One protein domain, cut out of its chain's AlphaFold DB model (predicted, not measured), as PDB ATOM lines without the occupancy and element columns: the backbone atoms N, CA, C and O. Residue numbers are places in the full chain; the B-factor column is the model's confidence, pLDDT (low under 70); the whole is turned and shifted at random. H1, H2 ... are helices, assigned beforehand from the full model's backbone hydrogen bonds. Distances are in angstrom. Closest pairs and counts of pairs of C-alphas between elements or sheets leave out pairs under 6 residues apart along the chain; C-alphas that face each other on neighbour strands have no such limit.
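AT A GLANCE: This is residues 2 to 41 and 53 to 65 of the 106 residues of an uncharacterized protein of Pseudomonas graminis (UniProt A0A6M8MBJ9). Two helices, H1 and H2, run opposite ways at a steep tilt, the chain folding back between them through residues 18 to 25, and the last part of H1, residues 13 to 17, packs on H2. H2 has the middle place, and the short H3, within the printed stretch after the cut, packs on another side of it. The printed part has 53 residues, with three named helices in the order H1, H2, H3 and no named strand; the class is all helix. It is only just compact, close to loose, with a radius of gyration of the C-alphas of 11.7 A, and flat, with spans of 35 by 26 by 13 A.

HOW THE PARTS SIT: H1, residues 5 to 17, touches H2, residues 26 to 37, with residues 13 to 17 alone. Their closest C-alphas, those of Val 17 and Tyr 30, are 6.1 A apart. They run opposite ways at a steep tilt of 52 degrees. H2 and H3, residues 58 to 61, only just touch, with 3 pairs of C-alphas within 8 A; H2 does so with residues 31 to 35 alone. Their closest C-alphas, those of Ala 35 and Tyr 61, are 6.0 A apart. H1 and H3 are apart. In H1 and H2 every O i to N i+4 pair is within hydrogen-bond range, while H3 is too short for such a pair.

IN THESE COORDINATES: H1 begins at C-alpha 5, (190.063, -79.366, 345.417), and measures 18.7 A from first to last C-alpha. H2 measures 16.3 A and begins at C-alpha 26, (170.029, -86.272, 331.820). H3 measures 5.6 A and ends at C-alpha 61, (185.099, -90.305, 326.606).

THE WHOLE: The C-alphas farthest apart, those of Ile 2 and Thr 65, are separated by 36.8 A. The link from H1 to H2 is short; that from H2 to H3 runs across the cut, where residues 42 to 52 are not printed and C-alphas 41 and 53 are 10.3 A apart. The mean pLDDT of the printed part is 81.0, with residues 2 to 5 and 65 under 70.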
ATOM      1  N   ILE A   2     187.850 -79.349 355.161       47.16
ATOM      2  CA  ILE A   2     187.984 -78.742 353.829       47.16
ATOM      3  C   ILE A   2     187.943 -79.889 352.816       47.16
ATOM      4  O   ILE A   2     188.914 -80.629 352.679       47.16
ATOM      5  N   GLY A   3     186.792 -80.103 352.176       47.56
ATOM      6  CA  GLY A   3     186.677 -81.059 351.075       47.56
ATOM      7  C   GLY A   3     187.681 -80.686 349.983       47.56
ATOM      8  O   GLY A   3     187.721 -79.536 349.549       47.56
ATOM      9  N   GLY A   4     188.542 -81.628 349.595       62.75
ATOM     10  CA  GLY A   4     189.650 -81.363 348.680       62.75
ATOM     11  C   GLY A   4     189.215 -80.711 347.361       62.75
ATOM     12  O   GLY A   4     188.102 -80.905 346.874       62.75
ATOM     13  N   CYS A   5     190.140 -79.982 346.746       67.62
ATOM     14  CA  CYS A   5     190.063 -79.366 345.417       67.62
ATOM     15  C   CYS A   5     189.349 -80.207 344.328       67.62
ATOM     16  O   CYS A   5     188.563 -79.672 343.541       67.62
ATOM     17  N   LYS A   6     189.520 -81.534 344.337       74.69
ATOM     18  CA  LYS A   6     188.814 -82.479 343.456       74.69
ATOM     19  C   LYS A   6     187.293 -82.478 343.657       74.69
ATOM     20  O   LYS A   6     186.547 -82.438 342.680       74.69
ATOM     21  N   ALA A   7     186.828 -82.500 344.905       77.94
ATOM     22  CA  ALA A   7     185.402 -82.471 345.232       77.94
ATOM     23  C   ALA A   7     184.767 -81.142 344.800       77.94
ATOM     24  O   ALA A   7     183.669 -81.132 344.246       77.94
ATOM     25  N   ASN A   8     185.501 -80.034 344.946       84.38
ATOM     26  CA  ASN A   8     185.047 -78.719 344.494       84.38
ATOM     27  C   ASN A   8     184.878 -78.656 342.968       84.38
ATOM     28  O   ASN A   8     183.887 -78.100 342.493       84.38
ATOM     29  N   LYS A   9     185.793 -79.266 342.199       81.50
ATOM     30  CA  LYS A   9     185.689 -79.375 340.731       81.50
ATOM     31  C   LYS A   9     184.473 -80.207 340.308       81.50
ATOM     32  O   LYS A   9     183.700 -79.762 339.464       81.50
ATOM     33  N   VAL A  10     184.244 -81.363 340.936       85.06
ATOM     34  CA  VAL A  10     183.054 -82.196 340.662       85.06
ATOM     35  C   VAL A  10     181.764 -81.447 341.010       85.06
ATOM     36  O   VAL A  10     180.830 -81.425 340.211       85.06
ATOM     37  N   ALA A  11     181.725 -80.762 342.155       87.50
ATOM     38  CA  ALA A  11     180.581 -79.944 342.546       87.50
ATOM     39  C   ALA A  11     180.333 -78.784 341.564       87.50
ATOM     40  O   ALA A  11     179.184 -78.463 341.266       87.50
ATOM     41  N   ALA A  12     181.393 -78.168 341.029       87.00
ATOM     42  CA  ALA A  12     181.281 -77.134 340.004       87.00
ATOM     43  C   ALA A  12     180.690 -77.678 338.695       87.00
ATOM     44  O   ALA A  12     179.788 -77.049 338.142       87.00
ATOM     45  N   ILE A  13     181.122 -78.862 338.248       88.00
ATOM     46  CA  ILE A  13     180.536 -79.538 337.081       88.00
ATOM     47  C   ILE A  13     179.056 -79.849 337.338       88.00
ATOM     48  O   ILE A  13     178.221 -79.556 336.490       88.00
ATOM     49  N   GLY A  14     178.701 -80.348 338.526       87.75
ATOM     50  CA  GLY A  14     177.303 -80.593 338.899       87.75
ATOM     51  C   GLY A  14     176.423 -79.339 338.803       87.75
ATOM     52  O   GLY A  14     175.342 -79.390 338.219       87.75
ATOM     53  N   ARG A  15     176.917 -78.190 339.290       91.62
ATOM     54  CA  ARG A  15     176.226 -76.890 339.156       91.62
ATOM     55  C   ARG A  15     176.108 -76.419 337.706       91.62
ATOM     56  O   ARG A  15     175.148 -75.729 337.370       91.62
ATOM     57  N   LEU A  16     177.080 -76.746 336.858       88.44
ATOM     58  CA  LEU A  16     177.017 -76.436 335.430       88.44
ATOM     59  C   LEU A  16     175.950 -77.294 334.738       88.44
ATOM     60  O   LEU A  16     175.122 -76.759 334.007       88.44
ATOM     61  N   VAL A  17     175.916 -78.599 335.028       88.69
ATOM     62  CA  VAL A  17     174.923 -79.535 334.474       88.69
ATOM     63  C   VAL A  17     173.498 -79.091 334.800       88.69
ATOM     64  O   VAL A  17     172.648 -79.121 333.918       88.69
ATOM     65  N   SER A  18     173.232 -78.617 336.019       87.00
ATOM     66  CA  SER A  18     171.892 -78.144 336.399       87.00
ATOM     67  C   SER A  18     171.455 -76.850 335.704       87.00
ATOM     68  O   SER A  18     170.271 -76.534 335.711       87.00
ATOM     69  N   ARG A  19     172.390 -76.071 335.144       89.19
ATOM     70  CA  ARG A  19     172.086 -74.805 334.449       89.19
ATOM     71  C   ARG A  19     171.860 -74.984 332.954       89.19
ATOM     72  O   ARG A  19     171.309 -74.096 332.312       89.19
ATOM     73  N   ILE A  20     172.315 -76.096 332.388       85.75
ATOM     74  CA  ILE A  20     172.264 -76.317 330.949       85.75
ATOM     75  C   ILE A  20     170.931 -76.961 330.586       85.75
ATOM     76  O   ILE A  20     170.677 -78.125 330.886       85.75
ATOM     77  N   SER A  21     170.095 -76.194 329.890       83.44
ATOM     78  CA  SER A  21     168.893 -76.710 329.244       83.44
ATOM     79  C   SER A  21     169.288 -77.393 327.936       83.44
ATOM     80  O   SER A  21     169.634 -76.729 326.960       83.44
ATOM     81  N   SER A  22     169.256 -78.725 327.915       85.12
ATOM     82  CA  SER A  22     169.572 -79.542 326.742       85.12
ATOM     83  C   SER A  22     168.446 -80.550 326.487       85.12
ATOM     84  O   SER A  22     167.977 -81.170 327.441       85.12
ATOM     85  N   PRO A  23     168.041 -80.777 325.223       85.69
ATOM     86  CA  PRO A  23     166.987 -81.735 324.871       85.69
ATOM     87  C   PRO A  23     167.429 -83.204 325.011       85.69
ATOM     88  O   PRO A  23     166.645 -84.121 324.775       85.69
ATOM     89  N   GLY A  24     168.699 -83.446 325.347       83.56
ATOM     90  CA  GLY A  24     169.239 -84.782 325.563       83.56
ATOM     91  C   GLY A  24     168.840 -85.362 326.928       83.56
ATOM     92  O   GLY A  24     168.574 -84.605 327.862       83.56
ATOM     93  N   PRO A  25     168.845 -86.699 327.093       85.81
ATOM     94  CA  PRO A  25     168.626 -87.335 328.391       85.81
ATOM     95  C   PRO A  25     169.629 -86.860 329.456       85.81
ATOM     96  O   PRO A  25     170.798 -86.618 329.155       85.81
ATOM     97  N   GLN A  26     169.215 -86.821 330.725       85.62
ATOM     98  CA  GLN A  26     170.029 -86.272 331.820       85.62
ATOM     99  C   GLN A  26     171.415 -86.927 331.950       85.62
ATOM    100  O   GLN A  26     172.424 -86.238 332.092       85.62
ATOM    101  N   LEU A  27     171.486 -88.260 331.852       85.19
ATOM    102  CA  LEU A  27     172.752 -88.996 331.931       85.19
ATOM    103  C   LEU A  27     173.686 -88.674 330.754       85.19
ATOM    104  O   LEU A  27     174.904 -88.616 330.924       85.19
ATOM    105  N   PHE A  28     173.116 -88.442 329.568       86.19
ATOM    106  CA  PHE A  28     173.873 -88.008 328.401       86.19
ATOM    107  C   PHE A  28     174.447 -86.606 328.621       86.19
ATOM    108  O   PHE A  28     175.653 -86.429 328.462       86.19
ATOM    109  N   ASN A  29     173.630 -85.649 329.073       87.00
ATOM    110  CA  ASN A  29     174.076 -84.282 329.360       87.00
ATOM    111  C   ASN A  29     175.190 -84.269 330.416       87.00
ATOM    112  O   ASN A  29     176.213 -83.614 330.227       87.00
ATOM    113  N   TYR A  30     175.034 -85.047 331.491       88.12
ATOM    114  CA  TYR A  30     176.048 -85.169 332.535       88.12
ATOM    115  C   TYR A  30     177.385 -85.673 331.977       88.12
ATOM    116  O   TYR A  30     178.424 -85.052 332.205       88.12
ATOM    117  N   LYS A  31     177.370 -86.775 331.217       86.75
ATOM    118  CA  LYS A  31     178.589 -87.340 330.622       86.75
ATOM    119  C   LYS A  31     179.211 -86.400 329.587       86.75
ATOM    120  O   LYS A  31     180.420 -86.198 329.625       86.75
ATOM    121  N   ALA A  32     178.403 -85.797 328.717       86.38
ATOM    122  CA  ALA A  32     178.870 -84.862 327.698       86.38
ATOM    123  C   ALA A  32     179.556 -83.640 328.328       86.38
ATOM    124  O   ALA A  32     180.671 -83.293 327.948       86.38
ATOM    125  N   LEU A  33     178.935 -83.036 329.344       88.94
ATOM    126  CA  LEU A  33     179.489 -81.871 330.036       88.94
ATOM    127  C   LEU A  33     180.714 -82.210 330.875       88.94
ATOM    128  O   LEU A  33     181.664 -81.437 330.920       88.94
ATOM    129  N   THR A  34     180.719 -83.381 331.502       88.50
ATOM    130  CA  THR A  34     181.877 -83.855 332.261       88.50
ATOM    131  C   THR A  34     183.066 -84.135 331.333       88.50
ATOM    132  O   THR A  34     184.187 -83.747 331.653       88.50
ATOM    133  N   ALA A  35     182.831 -84.738 330.162       87.88
ATOM    134  CA  ALA A  35     183.862 -84.979 329.149       87.88
ATOM    135  C   ALA A  35     184.368 -83.680 328.496       87.88
ATOM    136  O   ALA A  35     185.548 -83.585 328.166       87.88
ATOM    137  N   TRP A  36     183.502 -82.673 328.337       86.62
ATOM    138  CA  TRP A  36     183.898 -81.335 327.891       86.62
ATOM    139  C   TRP A  36     184.747 -80.605 328.942       86.62
ATOM    140  O   TRP A  36     185.777 -80.025 328.608       86.62
ATOM    141  N   ALA A  37     184.352 -80.667 330.217       86.75
ATOM    142  CA  ALA A  37     185.032 -79.971 331.308       86.75
ATOM    143  C   ALA A  37     186.385 -80.600 331.691       86.75
ATOM    144  O   ALA A  37     187.251 -79.914 332.232       86.75
ATOM    145  N   ILE A  38     186.568 -81.903 331.451       86.25
ATOM    146  CA  ILE A  38     187.786 -82.639 331.804       86.25
ATOM    147  C   ILE A  38     188.410 -83.202 330.528       86.25
ATOM    148  O   ILE A  38     188.014 -84.260 330.046       86.25
ATOM    149  N   LEU A  39     189.419 -82.514 329.995       78.88
ATOM    150  CA  LEU A  39     190.116 -82.938 328.778       78.88
ATOM    151  C   LEU A  39     190.861 -84.268 328.976       78.88
ATOM    152  O   LEU A  39     191.498 -84.498 330.005       78.88
ATOM    153  N   LYS A  40     190.823 -85.134 327.954       78.81
ATOM    154  CA  LYS A  40     191.566 -86.402 327.941       78.81
ATOM    155  C   LYS A  40     193.062 -86.119 327.817       78.81
ATOM    156  O   LYS A  40     193.561 -85.807 326.738       78.81
ATOM    157  N   LEU A  41     193.790 -86.246 328.919       74.19
ATOM    158  CA  LEU A  41     195.236 -86.055 328.936       74.19
ATOM    159  C   LEU A  41     195.942 -87.280 328.337       74.19
ATOM    160  O   LEU A  41     195.825 -88.399 328.839       74.19
ATOM    161  N   MET A  53     194.389 -83.451 340.217       70.25
ATOM    162  CA  MET A  53     193.900 -83.707 338.851       70.25
ATOM    163  C   MET A  53     192.783 -84.765 338.801       70.25
ATOM    164  O   MET A  53     192.949 -85.889 339.279       70.25
ATOM    165  N   ILE A  54     191.636 -84.428 338.194       75.06
ATOM    166  CA  ILE A  54     190.617 -85.423 337.820       75.06
ATOM    167  C   ILE A  54     191.057 -86.059 336.503       75.06
ATOM    168  O   ILE A  54     191.123 -85.379 335.486       75.06
ATOM    169  N   VAL A  55     191.338 -87.361 336.527       79.19
ATOM    170  CA  VAL A  55     191.549 -88.174 335.323       79.19
ATOM    171  C   VAL A  55     190.357 -89.110 335.197       79.19
ATOM    172  O   VAL A  55     190.081 -89.879 336.120       79.19
ATOM    173  N   LEU A  56     189.623 -89.003 334.091       79.62
ATOM    174  CA  LEU A  56     188.500 -89.888 333.793       79.62
ATOM    175  C   LEU A  56     188.998 -91.138 333.049       79.62
ATOM    176  O   LEU A  56     189.932 -91.025 332.247       79.62
ATOM    177  N   PRO A  57     188.380 -92.312 333.273       81.69
ATOM    178  CA  PRO A  57     188.631 -93.502 332.466       81.69
ATOM    179  C   PRO A  57     188.403 -93.241 330.975       81.69
ATOM    180  O   PRO A  57     187.584 -92.398 330.596       81.69
ATOM    181  N   ALA A  58     189.101 -93.987 330.117       81.25
ATOM    182  CA  ALA A  58     188.978 -93.832 328.670       81.25
ATOM    183  C   ALA A  58     187.541 -94.085 328.184       81.25
ATOM    184  O   ALA A  58     187.067 -93.316 327.346       81.25
ATOM    185  N   GLU A  59     186.835 -95.060 328.772       80.31
ATOM    186  CA  GLU A  59     185.436 -95.360 328.442       80.31
ATOM    187  C   GLU A  59     184.480 -94.186 328.702       80.31
ATOM    188  O   GLU A  59     183.404 -94.106 328.116       80.31
ATOM    189  N   PHE A  60     184.860 -93.232 329.560       80.75
ATOM    190  CA  PHE A  60     184.023 -92.071 329.847       80.75
ATOM    191  C   PHE A  60     183.961 -91.110 328.652       80.75
ATOM    192  O   PHE A  60     182.954 -90.431 328.449       80.75
ATOM    193  N   TYR A  61     185.025 -91.080 327.845       79.69
ATOM    194  CA  TYR A  61     185.099 -90.305 326.606       79.69
ATOM    195  C   TYR A  61     184.454 -91.025 325.420       79.69
ATOM    196  O   TYR A  61     184.185 -90.393 324.397       79.69
ATOM    197  N   GLU A  62     184.191 -92.327 325.540       78.81
ATOM    198  CA  GLU A  62     183.477 -93.100 324.528       78.81
ATOM    199  C   GLU A  62     181.981 -92.786 324.604       78.81
ATOM    200  O   GLU A  62     181.165 -93.487 325.207       78.81
ATOM    201  N   MET A  63     181.614 -91.664 323.986       71.50
ATOM    202  CA  MET A  63     180.237 -91.204 323.838       71.50
ATOM    203  C   MET A  63     179.505 -92.005 322.750       71.50
ATOM    204  O   MET A  63     179.061 -91.469 321.737       71.50
ATOM    205  N   ASN A  64     179.354 -93.312 322.973       71.06
ATOM    206  CA  ASN A  64     178.602 -94.220 322.102       71.06
ATOM    207  C   ASN A  64     177.092 -94.054 322.324       71.06
ATOM    208  O   ASN A  64     176.380 -95.000 322.662       71.06
ATOM    209  N   THR A  65     176.582 -92.827 322.190       68.81
ATOM    210  CA  THR A  65     175.136 -92.614 322.224       68.81
ATOM    211  C   THR A  65     174.477 -93.362 321.078       68.81
ATOM    212  O   THR A  65     174.922 -93.197 319.940       68.81
TER     213      THR A  65